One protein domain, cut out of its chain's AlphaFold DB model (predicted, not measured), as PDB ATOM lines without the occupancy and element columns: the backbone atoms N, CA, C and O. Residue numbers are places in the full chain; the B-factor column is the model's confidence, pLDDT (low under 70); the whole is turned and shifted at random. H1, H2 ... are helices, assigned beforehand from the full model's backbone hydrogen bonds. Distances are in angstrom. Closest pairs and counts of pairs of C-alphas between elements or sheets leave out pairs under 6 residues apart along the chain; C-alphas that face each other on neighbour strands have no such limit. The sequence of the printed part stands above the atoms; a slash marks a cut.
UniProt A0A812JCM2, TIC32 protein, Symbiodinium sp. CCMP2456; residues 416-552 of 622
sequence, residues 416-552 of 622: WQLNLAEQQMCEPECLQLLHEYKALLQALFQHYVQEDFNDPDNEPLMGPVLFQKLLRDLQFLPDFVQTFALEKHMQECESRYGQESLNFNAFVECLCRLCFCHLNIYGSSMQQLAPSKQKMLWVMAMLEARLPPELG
ATOM      1  N   TRP A 416     181.596 184.678 268.706       69.50
ATOM      2  CA  TRP A 416     180.727 185.532 269.521       69.50
ATOM      3  C   TRP A 416     181.312 186.921 269.834       69.50
ATOM      4  O   TRP A 416     180.539 187.850 270.032       69.50
ATOM      5  N   GLN A 417     182.638 187.090 269.868       72.12
ATOM      6  CA  GLN A 417     183.321 188.366 270.128       72.12
ATOM      7  C   GLN A 417     183.213 189.312 268.929       72.12
ATOM      8  O   GLN A 417     182.976 190.504 269.112       72.12
ATOM      9  N   LEU A 418     183.317 188.766 267.711       73.50
ATOM     10  CA  LEU A 418     183.045 189.486 266.461       73.50
ATOM     11  C   LEU A 418     181.579 189.945 266.438       73.50
ATOM     12  O   LEU A 418     181.300 191.135 266.317       73.50
ATOM     13  N   ASN A 419     180.652 189.015 266.698       76.56
ATOM     14  CA  ASN A 419     179.220 189.314 266.792       76.56
ATOM     15  C   ASN A 419     178.900 190.350 267.890       76.56
ATOM     16  O   ASN A 419     177.974 191.139 267.727       76.56
ATOM     17  N   LEU A 420     179.638 190.357 269.009       82.44
ATOM     18  CA  LEU A 420     179.461 191.327 270.094       82.44
ATOM     19  C   LEU A 420     179.960 192.722 269.705       82.44
ATOM     20  O   LEU A 420     179.280 193.699 270.011       82.44
ATOM     21  N   ALA A 421     181.116 192.818 269.042       87.56
ATOM     22  CA  ALA A 421     181.633 194.087 268.537       87.56
ATOM     23  C   ALA A 421     180.640 194.719 267.555       87.56
ATOM     24  O   ALA A 421     180.245 195.866 267.747       87.56
ATOM     25  N   GLU A 422     180.143 193.939 266.591       85.44
ATOM     26  CA  GLU A 422     179.087 194.376 265.672       85.44
ATOM     27  C   GLU A 422     177.817 194.790 266.413       85.44
ATOM     28  O   GLU A 422     177.340 195.903 266.226       85.44
ATOM     29  N   GLN A 423     177.300 193.942 267.311       84.62
ATOM     30  CA  GLN A 423     176.100 194.252 268.089       84.62
ATOM     31  C   GLN A 423     176.232 195.585 268.843       84.62
ATOM     32  O   GLN A 423     175.261 196.333 268.910       84.62
ATOM     33  N   GLN A 424     177.407 195.867 269.415       90.06
ATOM     34  CA  GLN A 424     177.683 197.088 270.173       90.06
ATOM     35  C   GLN A 424     177.881 198.316 269.273       90.06
ATOM     36  O   GLN A 424     177.407 199.396 269.622       90.06
ATOM     37  N   MET A 425     178.561 198.180 268.131       90.44
ATOM     38  CA  MET A 425     178.830 199.285 267.198       90.44
ATOM     39  C   MET A 425     177.565 199.941 266.654       90.44
ATOM     40  O   MET A 425     177.567 201.140 266.387       90.44
ATOM     41  N   CYS A 426     176.497 199.166 266.486       85.69
ATOM     42  CA  CYS A 426     175.223 199.661 265.985       85.69
ATOM     43  C   CYS A 426     174.088 199.620 267.027       85.69
ATOM     44  O   CYS A 426     172.902 199.668 266.696       85.69
ATOM     45  N   GLU A 427     174.458 199.673 268.314       85.62
ATOM     46  CA  GLU A 427     173.587 200.270 269.332       85.62
ATOM     47  C   GLU A 427     173.325 201.758 269.008       85.62
ATOM     48  O   GLU A 427     174.207 202.443 268.476       85.62
ATOM     49  N   PRO A 428     172.119 202.285 269.307       79.56
ATOM     50  CA  PRO A 428     171.705 203.631 268.900       79.56
ATOM     51  C   PRO A 428     172.657 204.734 269.373       79.56
ATOM     52  O   PRO A 428     172.884 205.707 268.661       79.56
ATOM     53  N   GLU A 429     173.232 204.571 270.562       87.00
ATOM     54  CA  GLU A 429     174.159 205.522 271.164       87.00
ATOM     55  C   GLU A 429     175.508 205.577 270.419       87.00
ATOM     56  O   GLU A 429     176.141 206.630 270.368       87.00
ATOM     57  N   CYS A 430     175.935 204.466 269.808       91.81
ATOM     58  CA  CYS A 430     177.123 204.409 268.955       91.81
ATOM     59  C   CYS A 430     176.858 204.994 267.567       91.81
ATOM     60  O   CYS A 430     177.696 205.724 267.052       91.81
ATOM     61  N   LEU A 431     175.687 204.722 266.980       86.69
ATOM     62  CA  LEU A 431     175.297 205.287 265.682       86.69
ATOM     63  C   LEU A 431     175.131 206.808 265.738       86.69
ATOM     64  O   LEU A 431     175.511 207.493 264.795       86.69
ATOM     65  N   GLN A 432     174.615 207.337 266.852       83.56
ATOM     66  CA  GLN A 432     174.573 208.777 267.094       83.56
ATOM     67  C   GLN A 432     175.990 209.377 267.117       83.56
ATOM     68  O   GLN A 432     176.257 210.314 266.372       83.56
ATOM     69  N   LEU A 433     176.914 208.796 267.891       87.50
ATOM     70  CA  LEU A 433     178.311 209.251 267.935       87.50
ATOM     71  C   LEU A 433     178.999 209.142 266.563       87.50
ATOM     72  O   LEU A 433     179.712 210.051 266.160       87.50
ATOM     73  N   LEU A 434     178.758 208.075 265.796       91.75
ATOM     74  CA  LEU A 434     179.285 207.960 264.430       91.75
ATOM     75  C   LEU A 434     178.733 209.035 263.487       91.75
ATOM     76  O   LEU A 434     179.436 209.441 262.565       91.75
ATOM     77  N   HIS A 435     177.510 209.518 263.721       85.56
ATOM     78  CA  HIS A 435     176.955 210.645 262.977       85.56
ATOM     79  C   HIS A 435     177.616 211.972 263.374       85.56
ATOM     80  O   HIS A 435     178.096 212.700 262.508       85.56
ATOM     81  N   GLU A 436     177.720 212.245 264.678       86.44
ATOM     82  CA  GLU A 436     178.369 213.445 265.233       86.44
ATOM     83  C   GLU A 436     179.845 213.563 264.796       86.44
ATOM     84  O   GLU A 436     180.329 214.658 264.511       86.44
ATOM     85  N   TYR A 437     180.554 212.435 264.675       90.50
ATOM     86  CA  TYR A 437     181.967 212.372 264.279       90.50
ATOM     87  C   TYR A 437     182.171 212.107 262.778       90.50
ATOM     88  O   TYR A 437     183.311 212.002 262.322       90.50
ATOM     89  N   LYS A 438     181.096 212.045 261.977       90.56
ATOM     90  CA  LYS A 438     181.161 211.712 260.543       90.56
ATOM     91  C   LYS A 438     182.115 212.623 259.771       90.56
ATOM     92  O   LYS A 438     182.919 212.117 258.998       90.56
ATOM     93  N   ALA A 439     182.059 213.937 259.993       87.50
ATOM     94  CA  ALA A 439     182.916 214.896 259.291       87.50
ATOM     95  C   ALA A 439     184.413 214.671 259.584       87.50
ATOM     96  O   ALA A 439     185.233 214.725 258.670       87.50
ATOM     97  N   LEU A 440     184.760 214.346 260.835       89.19
ATOM     98  CA  LEU A 440     186.133 214.034 261.244       89.19
ATOM     99  C   LEU A 440     186.626 212.736 260.589       89.19
ATOM    100  O   LEU A 440     187.727 212.688 260.045       89.19
ATOM    101  N   LEU A 441     185.783 211.700 260.594       94.88
ATOM    102  CA  LEU A 441     186.069 210.423 259.942       94.88
ATOM    103  C   LEU A 441     186.206 210.582 258.418       94.88
ATOM    104  O   LEU A 441     187.052 209.923 257.820       94.88
ATOM    105  N   GLN A 442     185.411 211.455 257.788       93.88
ATOM    106  CA  GLN A 442     185.516 211.760 256.356       93.88
ATOM    107  C   GLN A 442     186.809 212.509 256.020       93.88
ATOM    108  O   GLN A 442     187.467 212.134 255.055       93.88
ATOM    109  N   ALA A 443     187.205 213.503 256.820       92.00
ATOM    110  CA  ALA A 443     188.471 214.215 256.633       92.00
ATOM    111  C   ALA A 443     189.681 213.273 256.778       92.00
ATOM    112  O   ALA A 443     190.570 213.272 255.929       92.00
ATOM    113  N   LEU A 444     189.667 212.406 257.800       94.06
ATOM    114  CA  LEU A 444     190.680 211.366 257.994       94.06
ATOM    115  C   LEU A 444     190.734 210.392 256.805       94.06
ATOM    116  O   LEU A 444     191.815 210.094 256.308       94.06
ATOM    117  N   PHE A 445     189.583 209.920 256.321       95.44
ATOM    118  CA  PHE A 445     189.511 209.045 255.149       95.44
ATOM    119  C   PHE A 445     190.079 209.721 253.890       95.44
ATOM    120  O   PHE A 445     190.900 209.131 253.194       95.44
ATOM    121  N   GLN A 446     189.682 210.968 253.622       93.62
ATOM    122  CA  GLN A 446     190.116 211.721 252.443       93.62
ATOM    123  C   GLN A 446     191.621 212.000 252.443       93.62
ATOM    124  O   GLN A 446     192.247 211.810 251.408       93.62
ATOM    125  N   HIS A 447     192.206 212.375 253.584       92.50
ATOM    126  CA  HIS A 447     193.648 212.618 253.715       92.50
ATOM    127  C   HIS A 447     194.488 211.417 253.255       92.50
ATOM    128  O   HIS A 447     195.417 211.584 252.474       92.50
ATOM    129  N   TYR A 448     194.107 210.202 253.661       93.31
ATOM    130  CA  TYR A 448     194.822 208.980 253.279       93.31
ATOM    131  C   TYR A 448     194.512 208.473 251.865       93.31
ATOM    132  O   TYR A 448     195.319 207.739 251.306       93.31
ATOM    133  N   VAL A 449     193.365 208.826 251.274       93.56
ATOM    134  CA  VAL A 449     193.024 208.429 249.891       93.56
ATOM    135  C   VAL A 449     193.613 209.396 248.854       93.56
ATOM    136  O   VAL A 449     194.003 208.968 247.770       93.56
ATOM    137  N   GLN A 450     193.734 210.687 249.184       85.50
ATOM    138  CA  GLN A 450     194.299 211.710 248.290       85.50
ATOM    139  C   GLN A 450     195.784 211.496 247.960       85.50
ATOM    140  O   GLN A 450     196.251 212.009 246.947       85.50
ATOM    141  N   GLU A 451     196.527 210.733 248.768       71.50
ATOM    142  CA  GLU A 451     197.927 210.399 248.474       71.50
ATOM    143  C   GLU A 451     198.100 209.470 247.256       71.50
ATOM    144  O   GLU A 451     199.180 209.457 246.668       71.50
ATOM    145  N   ASP A 452     197.068 208.699 246.882       68.62
ATOM    146  CA  ASP A 452     197.193 207.557 245.954       68.62
ATOM    147  C   ASP A 452     196.392 207.732 244.640       68.62
ATOM    148  O   ASP A 452     196.641 207.022 243.665       68.62
ATOM    149  N   PHE A 453     195.450 208.690 244.566       70.31
ATOM    150  CA  PHE A 453     194.562 208.881 243.404       70.31
ATOM    151  C   PHE A 453     194.524 210.319 242.861       70.31
ATOM    152  O   PHE A 453     194.130 211.256 243.548       70.31
ATOM    153  N   ASN A 454     194.840 210.459 241.565       67.81
ATOM    154  CA  ASN A 454     194.742 211.704 240.781       67.81
ATOM    155  C   ASN A 454     193.516 211.750 239.839       67.81
ATOM    156  O   ASN A 454     193.412 212.664 239.023       67.81
ATOM    157  N   ASP A 455     192.624 210.758 239.894       78.62
ATOM    158  CA  ASP A 455     191.468 210.658 238.997       78.62
ATOM    159  C   ASP A 455     190.200 211.215 239.679       78.62
ATOM    160  O   ASP A 455     189.727 210.609 240.643       78.62
ATOM    161  N   PRO A 456     189.655 212.366 239.230       78.56
ATOM    162  CA  PRO A 456     188.518 213.017 239.876       78.56
ATOM    163  C   PRO A 456     187.170 212.319 239.632       78.56
ATOM    164  O   PRO A 456     186.209 212.640 240.330       78.56
ATOM    165  N   ASP A 457     187.082 211.399 238.664       84.88
ATOM    166  CA  ASP A 457     185.814 210.769 238.264       84.88
ATOM    167  C   ASP A 457     185.510 209.466 239.036       84.88
ATOM    168  O   ASP A 457     184.400 208.932 238.945       84.88
ATOM    169  N   ASN A 458     186.464 208.950 239.819       85.62
ATOM    170  CA  ASN A 458     186.311 207.721 240.602       85.62
ATOM    171  C   ASN A 458     185.912 207.992 242.067       85.62
ATOM    172  O   ASN A 458     186.377 208.940 242.700       85.62
ATOM    173  N   GLU A 459     185.062 207.128 242.640       88.38
ATOM    174  CA  GLU A 459     184.728 207.190 244.073       88.38
ATOM    175  C   GLU A 459     186.003 206.954 244.910       88.38
ATOM    176  O   GLU A 459     186.754 206.022 244.612       88.38
ATOM    177  N   PRO A 460     186.280 207.756 245.959       91.19
ATOM    178  CA  PRO A 460     187.478 207.576 246.771       91.19
ATOM    179  C   PRO A 460     187.430 206.240 247.525       91.19
ATOM    180  O   PRO A 460     186.595 206.040 248.411       91.19
ATOM    181  N   LEU A 461     188.357 205.340 247.191       94.06
ATOM    182  CA  LEU A 461     188.506 204.011 247.785       94.06
ATOM    183  C   LEU A 461     189.852 203.888 248.507       94.06
ATOM    184  O   LEU A 461     190.897 204.241 247.970       94.06
ATOM    185  N   MET A 462     189.836 203.335 249.719       95.38
ATOM    186  CA  MET A 462     191.031 203.097 250.525       95.38
ATOM    187  C   MET A 462     191.471 201.633 250.416       95.38
ATOM    188  O   MET A 462     190.817 200.732 250.947       95.38
ATOM    189  N   GLY A 463     192.594 201.392 249.739       94.19
ATOM    190  CA  GLY A 463     193.198 200.063 249.645       94.19
ATOM    191  C   GLY A 463     193.787 199.564 250.979       94.19
ATOM    192  O   GLY A 463     194.044 200.361 251.890       94.19
ATOM    193  N   PRO A 464     194.071 198.253 251.106       94.44
ATOM    194  CA  PRO A 464     194.608 197.654 252.333       94.44
ATOM    195  C   PRO A 464     195.940 198.257 252.788       94.44
ATOM    196  O   PRO A 464     196.168 198.406 253.987       94.44
ATOM    197  N   VAL A 465     196.805 198.655 251.851       94.56
ATOM    198  CA  VAL A 465     198.101 199.278 252.164       94.56
ATOM    199  C   VAL A 465     197.910 200.653 252.815       94.56
ATOM    200  O   VAL A 465     198.545 200.932 253.833       94.56
ATOM    201  N   LEU A 466     196.992 201.476 252.291       94.88
ATOM    202  CA  LEU A 466     196.652 202.790 252.848       94.88
ATOM    203  C   LEU A 466     195.989 202.666 254.220       94.88
ATOM    204  O   LEU A 466     196.387 203.352 255.158       94.88
ATOM    205  N   PHE A 467     195.030 201.747 254.381       95.94
ATOM    206  CA  PHE A 467     194.386 201.537 255.679       95.94
ATOM    207  C   PHE A 467     195.377 201.001 256.726       95.94
ATOM    208  O   PHE A 467     195.351 201.415 257.886       95.94
ATOM    209  N   GLN A 468     196.324 200.148 256.320       95.38
ATOM    210  CA  GLN A 468     197.416 199.726 257.192       95.38
ATOM    211  C   GLN A 468     198.374 200.883 257.526       95.38
ATOM    212  O   GLN A 468     198.828 200.953 258.667       95.38
ATOM    213  N   LYS A 469     198.679 201.791 256.585       94.38
ATOM    214  CA  LYS A 469     199.468 203.009 256.848       94.38
ATOM    215  C   LYS A 469     198.762 203.892 257.884       94.38
ATOM    216  O   LYS A 469     199.335 204.124 258.942       94.38
ATOM    217  N   LEU A 470     197.497 204.244 257.648       94.94
ATOM    218  CA  LEU A 470     196.635 204.987 258.580       94.94
ATOM    219  C   LEU A 470     196.686 204.394 259.993       94.94
ATOM    220  O   LEU A 470     196.898 205.108 260.970       94.94
ATOM    221  N   LEU A 471     196.545 203.073 260.123       95.06
ATOM    222  CA  LEU A 471     196.584 202.419 261.428       95.06
ATOM    223  C   LEU A 471     197.981 202.430 262.078       95.06
ATOM    224  O   LEU A 471     198.051 202.421 263.304       95.06
ATOM    225  N   ARG A 472     199.087 202.462 261.321       93.25
ATOM    226  CA  ARG A 472     200.444 202.648 261.883       93.25
ATOM    227  C   ARG A 472     200.669 204.087 262.338       93.25
ATOM    228  O   ARG A 472     201.192 204.295 263.429       93.25
ATOM    229  N   ASP A 473     200.240 205.058 261.541       92.44
ATOM    230  CA  ASP A 473     200.418 206.485 261.821       92.44
ATOM    231  C   ASP A 473     199.612 206.906 263.064       92.44
ATOM    232  O   ASP A 473     200.145 207.548 263.967       92.44
ATOM    233  N   LEU A 474     198.371 206.415 263.194       91.19
ATOM    234  CA  LEU A 474     197.552 206.525 264.411       91.19
ATOM    235  C   LEU A 474     198.035 205.611 265.561       91.19
ATOM    236  O   LEU A 474     197.346 205.465 266.575       91.19
ATOM    237  N   GLN A 475     199.184 204.942 265.422       90.62
ATOM    238  CA  GLN A 475     199.777 204.019 266.405       90.62
ATOM    239  C   GLN A 475     198.810 202.910 266.876       90.62
ATOM    240  O   GLN A 475     198.910 202.399 267.993       90.62
ATOM    241  N   PHE A 476     197.809 202.557 266.064       86.62
ATOM    242  CA  PHE A 476     196.946 201.398 266.302       86.62
ATOM    243  C   PHE A 476     197.681 200.109 265.893       86.62
ATOM    244  O   PHE A 476     197.458 199.062 266.491       86.62
ATOM    245  N   LEU A 477     198.604 200.167 264.933       81.81
ATOM    246  CA  LEU A 477     199.556 199.098 264.625       81.81
ATOM    247  C   LEU A 477     200.953 199.459 265.158       81.81
ATOM    248  O   LEU A 477     201.413 200.564 264.877       81.81
ATOM    249  N   PRO A 478     201.674 198.539 265.831       78.00
ATOM    250  CA  PRO A 478     201.256 197.198 266.260       78.00
ATOM    251  C   PRO A 478     200.544 197.175 267.630       78.00
ATOM    252  O   PRO A 478     200.089 196.116 268.059       78.00
ATOM    253  N   ASP A 479     200.477 198.310 268.331       75.44
ATOM    254  CA  ASP A 479     200.154 198.378 269.767       75.44
ATOM    255  C   ASP A 479     198.726 197.930 270.121       75.44
ATOM    256  O   ASP A 479     198.465 197.465 271.233       75.44
ATOM    257  N   PHE A 480     197.788 198.083 269.187       73.81
ATOM    258  CA  PHE A 480     196.352 197.888 269.400       73.81
ATOM    259  C   PHE A 480     195.776 196.789 268.490       73.81
ATOM    260  O   PHE A 480     194.930 195.996 268.898       73.81
ATOM    261  N   VAL A 481     196.254 196.693 267.254       83.44
ATOM    262  CA  VAL A 481     195.797 195.746 266.237       83.44
ATOM    263  C   VAL A 481     196.956 194.830 265.851       83.44
ATOM    264  O   VAL A 481     198.091 195.267 265.707       83.44
ATOM    265  N   GLN A 482     196.676 193.544 265.645       87.00
ATOM    266  CA  GLN A 482     197.621 192.624 265.009       87.00
ATOM    267  C   GLN A 482     197.355 192.587 263.502       87.00
ATOM    268  O   GLN A 482     196.193 192.554 263.098       87.00
ATOM    269  N   THR A 483     198.399 192.516 262.670       88.81
ATOM    270  CA  THR A 483     198.273 192.487 261.197       88.81
ATOM    271  C   THR A 483     197.279 191.431 260.702       88.81
ATOM    272  O   THR A 483     196.411 191.736 259.895       88.81
ATOM    273  N   PHE A 484     197.313 190.226 261.274       87.94
ATOM    274  CA  PHE A 484     196.369 189.156 260.942       87.94
ATOM    275  C   PHE A 484     194.901 189.502 261.280       87.94
ATOM    276  O   PHE A 484     193.977 189.127 260.560       87.94
ATOM    277  N   ALA A 485     194.661 190.231 262.379       86.56
ATOM    278  CA  ALA A 485     193.315 190.681 262.734       86.56
ATOM    279  C   ALA A 485     192.812 191.752 261.755       86.56
ATOM    280  O   ALA A 485     191.645 191.716 261.371       86.56
ATOM    281  N   LEU A 486     193.696 192.658 261.315       91.81
ATOM    282  CA  LEU A 486     193.403 193.627 260.259       91.81
ATOM    283  C   LEU A 486     193.003 192.931 258.954       91.81
ATOM    284  O   LEU A 486     191.903 193.173 258.466       91.81
ATOM    285  N   GLU A 487     193.849 192.040 258.431       92.88
ATOM    286  CA  GLU A 487     193.604 191.304 257.180       92.88
ATOM    287  C   GLU A 487     192.248 190.587 257.199       92.88
ATOM    288  O   GLU A 487     191.446 190.735 256.278       92.88
ATOM    289  N   LYS A 488     191.938 189.882 258.294       90.94
ATOM    290  CA  LYS A 488     190.643 189.213 258.461       90.94
ATOM    291  C   LYS A 488     189.469 190.198 258.454       90.94
ATOM    292  O   LYS A 488     188.457 189.944 257.801       90.94
ATOM    293  N   HIS A 489     189.566 191.302 259.191       91.38
ATOM    294  CA  HIS A 489     188.485 192.285 259.255       91.38
ATOM    295  C   HIS A 489     188.291 193.046 257.940       91.38
ATOM    296  O   HIS A 489     187.158 193.434 257.646       91.38
ATOM    297  N   MET A 490     189.349 193.213 257.140       93.88
ATOM    298  CA  MET A 490     189.264 193.719 255.771       93.88
ATOM    299  C   MET A 490     188.531 192.738 254.856       93.88
ATOM    300  O   MET A 490     187.495 193.114 254.317       93.88
ATOM    301  N   GLN A 491     188.939 191.465 254.808       92.56
ATOM    302  CA  GLN A 491     188.249 190.414 254.038       92.56
ATOM    303  C   GLN A 491     186.756 190.291 254.405       92.56
ATOM    304  O   GLN A 491     185.890 190.118 253.544       92.56
ATOM    305  N   GLU A 492     186.417 190.428 255.693       89.69
ATOM    306  CA  GLU A 492     185.027 190.479 256.163       89.69
ATOM    307  C   GLU A 492     184.246 191.701 255.645       89.69
ATOM    308  O   GLU A 492     183.024 191.612 255.518       89.69
ATOM    309  N   CYS A 493     184.904 192.839 255.394       90.56
ATOM    310  CA  CYS A 493     184.291 194.021 254.774       90.56
ATOM    311  C   CYS A 493     184.189 193.853 253.257       90.56
ATOM    312  O   CYS A 493     183.109 194.052 252.705       90.56
ATOM    313  N   GLU A 494     185.260 193.416 252.596       89.88
ATOM    314  CA  GLU A 494     185.296 193.135 251.156       89.88
ATOM    315  C   GLU A 494     184.148 192.194 250.758       89.88
ATOM    316  O   GLU A 494     183.359 192.495 249.862       89.88
ATOM    317  N   SER A 495     183.941 191.115 251.526       89.81
ATOM    318  CA  SER A 495     182.833 190.171 251.328       89.81
ATOM    319  C   SER A 495     181.431 190.746 251.604       89.81
ATOM    320  O   SER A 495     180.451 190.131 251.176       89.81
ATOM    321  N   ARG A 496     181.290 191.860 252.340       85.06
ATOM    322  CA  ARG A 496     179.992 192.525 252.601       85.06
ATOM    323  C   ARG A 496     179.649 193.559 251.542       85.06
ATOM    324  O   ARG A 496     178.495 193.633 251.134       85.06
ATOM    325  N   TYR A 497     180.638 194.355 251.149       89.06
ATOM    326  CA  TYR A 497     180.473 195.466 250.214       89.06
ATOM    327  C   TYR A 497     180.684 195.046 248.752       89.06
ATOM    328  O   TYR A 497     180.242 195.756 247.856       89.06
ATOM    329  N   GLY A 498     181.305 193.888 248.498       90.75
ATOM    330  CA  GLY A 498     181.590 193.396 247.146       90.75
ATOM    331  C   GLY A 498     182.703 194.175 246.440       90.75
ATOM    332  O   GLY A 498     182.687 194.280 245.218       90.75
ATOM    333  N   GLN A 499     183.631 194.754 247.207       91.12
ATOM    334  CA  GLN A 499     184.703 195.637 246.736       91.12
ATOM    335  C   GLN A 499     186.023 195.252 247.420       91.12
ATOM    336  O   GLN A 499     186.035 195.057 248.630       91.12
ATOM    337  N   GLU A 500     187.130 195.190 246.672       92.94
ATOM    338  CA  GLU A 500     188.485 194.878 247.188       92.94
ATOM    339  C   GLU A 500     189.147 196.057 247.934       92.94
ATOM    340  O   GLU A 500     190.292 195.984 248.376       92.94
ATOM    341  N   SER A 501     188.463 197.195 248.032       93.94
ATOM    342  CA  SER A 501     188.943 198.398 248.710       93.94
ATOM    343  C   SER A 501     187.811 199.046 249.493       93.94
ATOM    344  O   SER A 501     186.633 198.909 249.157       93.94
ATOM    345  N   LEU A 502     188.169 199.738 250.570       95.31
ATOM    346  CA  LEU A 502     187.212 200.286 251.516       95.31
ATOM    347  C   LEU A 502     186.681 201.628 251.000       95.31
ATOM    348  O   LEU A 502     187.391 202.632 251.028       95.31
ATOM    349  N   ASN A 503     185.413 201.672 250.586       94.50
ATOM    350  CA  ASN A 503     184.663 202.930 250.544       94.50
ATOM    351  C   ASN A 503     184.527 203.518 251.967       94.50
ATOM    352  O   ASN A 503     184.769 202.826 252.962       94.50
ATOM    353  N   PHE A 504     184.082 204.772 252.088       95.44
ATOM    354  CA  PHE A 504     183.980 205.453 253.387       95.44
ATOM    355  C   PHE A 504     183.184 204.664 254.452       95.44
ATOM    356  O   PHE A 504     183.588 204.607 255.614       95.44
ATOM    357  N   ASN A 505     182.075 204.016 254.075       93.75
ATOM    358  CA  ASN A 505     181.259 203.252 255.023       93.75
ATOM    359  C   ASN A 505     181.978 201.973 255.478       93.75
ATOM    360  O   ASN A 505     181.982 201.661 256.668       93.75
ATOM    361  N   ALA A 506     182.627 201.269 254.546       94.12
ATOM    362  CA  ALA A 506     183.431 200.085 254.836       94.12
ATOM    363  C   ALA A 506     184.652 200.418 255.713       94.12
ATOM    364  O   ALA A 506     184.979 199.652 256.618       94.12
ATOM    365  N   PHE A 507     185.281 201.579 255.501       96.62
ATOM    366  CA  PHE A 507     186.348 202.113 256.352       96.62
ATOM    367  C   PHE A 507     185.869 202.333 257.793       96.62
ATOM    368  O   PHE A 507     186.477 201.799 258.722       96.62
ATOM    369  N   VAL A 508     184.758 203.056 257.987       96.00
ATOM    370  CA  VAL A 508     184.198 203.304 259.327       96.00
ATOM    371  C   VAL A 508     183.792 201.992 260.003       96.00
ATOM    372  O   VAL A 508     184.103 201.791 261.177       96.00
ATOM    373  N   GLU A 509     183.155 201.064 259.278       94.50
ATOM    374  CA  GLU A 509     182.800 199.753 259.831       94.50
ATOM    375  C   GLU A 509     184.051 198.960 260.242       94.50
ATOM    376  O   GLU A 509     184.093 198.437 261.356       94.50
ATOM    377  N   CYS A 510     185.084 198.894 259.395       95.31
ATOM    378  CA  CYS A 510     186.310 198.149 259.683       95.31
ATOM    379  C   CYS A 510     187.065 198.725 260.891       95.31
ATOM    380  O   CYS A 510     187.393 197.990 261.826       95.31
ATOM    381  N   LEU A 511     187.260 200.048 260.913       96.00
ATOM    382  CA  LEU A 511     187.915 200.775 262.002       96.00
ATOM    383  C   LEU A 511     187.201 200.542 263.338       96.00
ATOM    384  O   LEU A 511     187.823 200.149 264.327       96.00
ATOM    385  N   CYS A 512     185.878 200.708 263.369       95.38
ATOM    386  CA  CYS A 512     185.105 200.466 264.579       95.38
ATOM    387  C   CYS A 512     185.113 198.987 264.992       95.38
ATOM    388  O   CYS A 512     185.235 198.713 266.187       95.38
ATOM    389  N   ARG A 513     185.044 198.031 264.048       93.56
ATOM    390  CA  ARG A 513     185.055 196.591 264.372       93.56
ATOM    391  C   ARG A 513     186.379 196.193 265.008       93.56
ATOM    392  O   ARG A 513     186.368 195.568 266.067       93.56
ATOM    393  N   LEU A 514     187.496 196.657 264.445       93.94
ATOM    394  CA  LEU A 514     188.836 196.507 265.015       93.94
ATOM    395  C   LEU A 514     188.902 197.031 266.453       93.94
ATOM    396  O   LEU A 514     189.303 196.301 267.364       93.94
ATOM    397  N   CYS A 515     188.464 198.271 266.684       94.06
ATOM    398  CA  CYS A 515     188.571 198.869 268.008       94.06
ATOM    399  C   CYS A 515     187.642 198.228 269.046       94.06
ATOM    400  O   CYS A 515     188.060 198.001 270.183       94.06
ATOM    401  N   PHE A 516     186.405 197.884 268.680       94.31
ATOM    402  CA  PHE A 516     185.488 197.189 269.584       94.31
ATOM    403  C   PHE A 516     185.964 195.762 269.880       94.31
ATOM    404  O   PHE A 516     185.873 195.325 271.028       94.31
ATOM    405  N   CYS A 517     186.526 195.045 268.903       92.31
ATOM    406  CA  CYS A 517     187.160 193.750 269.143       92.31
ATOM    407  C   CYS A 517     188.348 193.873 270.107       92.31
ATOM    408  O   CYS A 517     188.406 193.105 271.068       92.31
ATOM    409  N   HIS A 518     189.234 194.863 269.942       91.25
ATOM    410  CA  HIS A 518     190.316 195.089 270.905       91.25
ATOM    411  C   HIS A 518     189.777 195.371 272.315       91.25
ATOM    412  O   HIS A 518     190.152 194.687 273.267       91.25
ATOM    413  N   LEU A 519     188.866 196.339 272.470       91.88
ATOM    414  CA  LEU A 519     188.330 196.731 273.781       91.88
ATOM    415  C   LEU A 519     187.586 195.583 274.488       91.88
ATOM    416  O   LEU A 519     187.593 195.520 275.715       91.88
ATOM    417  N   ASN A 520     186.982 194.659 273.731       90.94
ATOM    418  CA  ASN A 520     186.311 193.468 274.261       90.94
ATOM    419  C   ASN A 520     187.264 192.304 274.617       90.94
ATOM    420  O   ASN A 520     186.857 191.430 275.382       90.94
ATOM    421  N   ILE A 521     188.487 192.254 274.072       88.00
ATOM    422  CA  ILE A 521     189.420 191.114 274.228       88.00
ATOM    423  C   ILE A 521     190.649 191.482 275.071       88.00
ATOM    424  O   ILE A 521     191.021 190.738 275.978       88.00
ATOM    425  N   TYR A 522     191.282 192.613 274.760       87.56
ATOM    426  CA  TYR A 522     192.564 193.057 275.319       87.56
ATOM    427  C   TYR A 522     192.438 194.288 276.222       87.56
ATOM    428  O   TYR A 522     193.342 194.553 277.013       87.56
ATOM    429  N   GLY A 523     191.311 195.005 276.153       88.31
ATOM    430  CA  GLY A 523     191.007 196.084 277.089       88.31
ATOM    431  C   GLY A 523     191.051 195.617 278.550       88.31
ATOM    432  O   GLY A 523     190.831 194.445 278.858       88.31
ATOM    433  N   SER A 524     191.298 196.552 279.466       90.44
ATOM    434  CA  SER A 524     191.158 196.341 280.913       90.44
ATOM    435  C   SER A 524     189.761 195.822 281.287       90.44
ATOM    436  O   SER A 524     188.802 195.995 280.537       90.44
ATOM    437  N   SER A 525     189.591 195.246 282.483       87.50
ATOM    438  CA  SER A 525     188.275 194.755 282.934       87.50
ATOM    439  C   SER A 525     187.185 195.837 282.904       87.50
ATOM    440  O   SER A 525     186.038 195.532 282.590       87.50
ATOM    441  N   MET A 526     187.548 197.102 283.156       87.56
ATOM    442  CA  MET A 526     186.650 198.248 282.970       87.56
ATOM    443  C   MET A 526     186.257 198.428 281.502       87.56
ATOM    444  O   MET A 526     185.075 198.567 281.207       87.56
ATOM    445  N   GLN A 527     187.219 198.375 280.575       90.56
ATOM    446  CA  GLN A 527     186.952 198.510 279.142       90.56
ATOM    447  C   GLN A 527     186.120 197.353 278.585       90.56
ATOM    448  O   GLN A 527     185.192 197.600 277.825       90.56
ATOM    449  N   GLN A 528     186.378 196.110 279.000       90.19
ATOM    450  CA  GLN A 528     185.602 194.944 278.561       90.19
ATOM    451  C   GLN A 528     184.135 195.038 279.006       90.19
ATOM    452  O   GLN A 528     183.227 194.812 278.202       90.19
ATOM    453  N   LEU A 529     183.897 195.429 280.264       87.12
ATOM    454  CA  LEU A 529     182.559 195.570 280.851       87.12
ATOM    455  C   LEU A 529     181.829 196.862 280.447       87.12
ATOM    456  O   LEU A 529     180.622 196.967 280.668       87.12
ATOM    457  N   ALA A 530     182.527 197.838 279.862       90.62
ATOM    458  CA  ALA A 530     181.943 199.123 279.503       90.62
ATOM    459  C   ALA A 530     180.802 198.990 278.470       90.62
ATOM    460  O   ALA A 530     180.912 198.201 277.518       90.62
ATOM    461  N   PRO A 531     179.731 199.799 278.598       91.94
ATOM    462  CA  PRO A 531     178.723 199.954 277.559       91.94
ATOM    463  C   PRO A 531     179.320 200.376 276.214       91.94
ATOM    464  O   PRO A 531     180.335 201.075 276.146       91.94
ATOM    465  N   SER A 532     178.617 200.013 275.145       93.56
ATOM    466  CA  SER A 532     178.892 200.389 273.753       93.56
ATOM    467  C   SER A 532     179.263 201.874 273.590       93.56
ATOM    468  O   SER A 532     180.323 202.188 273.054       93.56
ATOM    469  N   LYS A 533     178.459 202.784 274.161       92.75
ATOM    470  CA  LYS A 533     178.688 204.238 274.139       92.75
ATOM    471  C   LYS A 533     180.054 204.636 274.710       92.75
ATOM    472  O   LYS A 533     180.735 205.463 274.120       92.75
ATOM    473  N   GLN A 534     180.466 204.058 275.842       93.75
ATOM    474  CA  GLN A 534     181.768 204.364 276.455       93.75
ATOM    475  C   GLN A 534     182.925 203.832 275.605       93.75
ATOM    476  O   GLN A 534     183.922 204.527 275.431       93.75
ATOM    477  N   LYS A 535     182.760 202.648 274.998       94.88
ATOM    478  CA  LYS A 535     183.718 202.113 274.020       94.88
ATOM    479  C   LYS A 535     183.862 203.044 272.820       94.88
ATOM    480  O   LYS A 535     184.986 203.394 272.483       94.88
ATOM    481  N   MET A 536     182.754 203.517 272.246       95.38
ATOM    482  CA  MET A 536     182.783 204.476 271.137       95.38
ATOM    483  C   MET A 536     183.446 205.802 271.535       95.38
ATOM    484  O   MET A 536     184.275 206.308 270.789       95.38
ATOM    485  N   LEU A 537     183.158 206.333 272.729       92.75
ATOM    486  CA  LEU A 537     183.814 207.543 273.239       92.75
ATOM    487  C   LEU A 537     185.331 207.364 273.409       92.75
ATOM    488  O   LEU A 537     186.077 208.273 273.060       92.75
ATOM    489  N   TRP A 538     185.809 206.201 273.867       93.25
ATOM    490  CA  TRP A 538     187.248 205.915 273.857       93.25
ATOM    491  C   TRP A 538     187.815 205.810 272.446       93.25
ATOM    492  O   TRP A 538     188.918 206.295 272.233       93.25
ATOM    493  N   VAL A 539     187.098 205.218 271.483       93.00
ATOM    494  CA  VAL A 539     187.548 205.193 270.079       93.00
ATOM    495  C   VAL A 539     187.708 206.612 269.546       93.00
ATOM    496  O   VAL A 539     188.778 206.935 269.044       93.00
ATOM    497  N   MET A 540     186.713 207.482 269.736       93.31
ATOM    498  CA  MET A 540     186.799 208.877 269.293       93.31
ATOM    499  C   MET A 540     187.929 209.637 269.999       93.31
ATOM    500  O   MET A 540     188.741 210.258 269.324       93.31
ATOM    501  N   ALA A 541     188.067 209.509 271.322       89.88
ATOM    502  CA  ALA A 541     189.156 210.148 272.063       89.88
ATOM    503  C   ALA A 541     190.553 209.617 271.670       89.88
ATOM    504  O   ALA A 541     191.514 210.381 271.649       89.88
ATOM    505  N   MET A 542     190.687 208.323 271.345       88.94
ATOM    506  CA  MET A 542     191.942 207.743 270.845       88.94
ATOM    507  C   MET A 542     192.272 208.201 269.426       88.94
ATOM    508  O   MET A 542     193.446 208.402 269.139       88.94
ATOM    509  N   LEU A 543     191.267 208.362 268.557       90.44
ATOM    510  CA  LEU A 543     191.457 208.948 267.232       90.44
ATOM    511  C   LEU A 543     191.923 210.400 267.380       90.44
ATOM    512  O   LEU A 543     193.013 210.723 266.930       90.44
ATOM    513  N   GLU A 544     191.168 211.243 268.088       87.50
ATOM    514  CA  GLU A 544     191.497 212.662 268.288       87.50
ATOM    515  C   GLU A 544     192.881 212.892 268.896       87.50
ATOM    516  O   GLU A 544     193.635 213.724 268.399       87.50
ATOM    517  N   ALA A 545     193.249 212.130 269.930       86.44
ATOM    518  CA  ALA A 545     194.551 212.250 270.586       86.44
ATOM    519  C   ALA A 545     195.740 211.812 269.709       86.44
ATOM    520  O   ALA A 545     196.888 211.975 270.126       86.44
ATOM    521  N   ARG A 546     195.480 211.210 268.541       87.56
ATOM    522  CA  ARG A 546     196.491 210.647 267.636       87.56
ATOM    523  C   ARG A 546     196.351 211.107 266.185       87.56
ATOM    524  O   ARG A 546     197.110 210.638 265.343       87.56
ATOM    525  N   LEU A 547     195.414 212.008 265.881       87.50
ATOM    526  CA  LEU A 547     195.311 212.609 264.553       87.50
ATOM    527  C   LEU A 547     196.624 213.329 264.193       87.50
ATOM    528  O   LEU A 547     197.194 214.005 265.055       87.50
ATOM    529  N   PRO A 548     197.075 213.252 262.926       80.00
ATOM    530  CA  PRO A 548     198.138 214.111 262.417       80.00
ATOM    531  C   PRO A 548     197.858 215.588 262.747       80.00
ATOM    532  O   PRO A 548     196.698 216.001 262.662       80.00
ATOM    533  N   PRO A 549     198.869 216.420 263.068       79.00
ATOM    534  CA  PRO A 549     198.668 217.848 263.337       79.00
ATOM    535  C   PRO A 549     197.978 218.605 262.192       79.00
ATOM    536  O   PRO A 549     197.302 219.597 262.427       79.00
ATOM    537  N   GLU A 550     198.089 218.106 260.963       79.75
ATOM    538  CA  GLU A 550     197.409 218.626 259.769       79.75
ATOM    539  C   GLU A 550     195.879 218.420 259.802       79.75
ATOM    540  O   GLU A 550     195.140 219.191 259.197       79.75
ATOM    541  N   LEU A 551     195.398 217.410 260.539       75.56
ATOM    542  CA  LEU A 551     193.977 217.076 260.713       75.56
ATOM    543  C   LEU A 551     193.429 217.453 262.100       75.56
ATOM    544  O   LEU A 551     192.253 217.787 262.233       75.56
ATOM    545  N   GLY A 552     194.263 217.367 263.140       59.41
ATOM    546  CA  GLY A 552     193.910 217.649 264.537       59.41
ATOM    547  C   GLY A 552     194.368 219.019 265.046       59.41
ATOM    548  O   GLY A 552     194.054 219.394 266.177       59.41
TER     549      GLY A 552
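This is residues 416 to 552 of the 622 residues of the protein "TIC32 protein" of Symbiodinium sp. CCMP2456 (UniProt A0A812JCM2). One long helix, H6, runs through the middle of a compact all-helix body, and the other helices pack round it mostly crosswise: H1 and H5 on one side, H3 and H8 on the other. H2 lies along H8 farther out, H4 packs on H3, short H7 makes a corner at the last end of H6, and a loop, residues 451 to 463, reaches out at the opposite end of the long axis. The printed part has 137 residues with nine named helices, H1 to H9 in chain order, and no named strand. The radius of gyration of the C-alphas is 14.4 A, and the spans are 46 by 33 by 29 A.

Start at H6, residues 504 to 521, the hub, which touches five helices. H5, residues 483 to 497, forms a helical hairpin with it at a steep tilt of 44 degrees, opposite ways; the closest C-alphas, of Cys 493 and Ala 506, are 6.1 A apart. H1, residues 416 to 425, touches H6 at Ala 421 and Phe 516, with C-alphas 5.1 A apart. H8, residues 532 to 544, touches H6 with residues 535 to 539 alone, closest at the C-alphas of Val 539 and Cys 515, 6.7 A. H3, residues 438 to 450, touches H6 at Phe 445 and Phe 504, C-alphas 6.8 A apart, about perpendicular at 71 degrees, but only just. H7, residues 525 to 529, touches H6 only at the corner, closest at the C-alphas of Gln 528 and Asn 520, 4.6 A. H2, residues 428 to 436, touches H8, with residues 532 to 537 of H8 alone, at a shallow tilt of 22 degrees, the same way; the closest C-alphas, of Cys 430 and Lys 533, are 5.4 A apart. H4, residues 464 to 473, touches H3, with the C-alphas of Leu 466 and Tyr 448 closest at 6.5 A. H9, residues 549 to 552, is close to H3 but not clearly touching, the C-alphas of Leu 551 and Leu 444 closest at 7.1 A. Every O i to N i+4 pair is within hydrogen-bond range in H1, H2, H4, H6, H7 and H8, against 8 of 9 in H3 and 10 of 11 in H5; H9 is too short for such a pair.

Find C-alpha 504 at (183.980, 205.453, 253.387); from there H6 runs 25.9 A to C-alpha 521 at (189.420, 191.114, 274.228). H5 is 21.1 A long, H8 18.4 A and H3 18.0 A. H1 begins at C-alpha 416, (180.727, 185.532, 269.521).

Look for the two C-alphas farthest apart at Asp 457 and Ser 525, 47.5 A. The printed part has no cut, and H3 to H4 is the long link. Mean pLDDT of the printed part is 88.6; residues 416, 452, 454 and 552 are under 70.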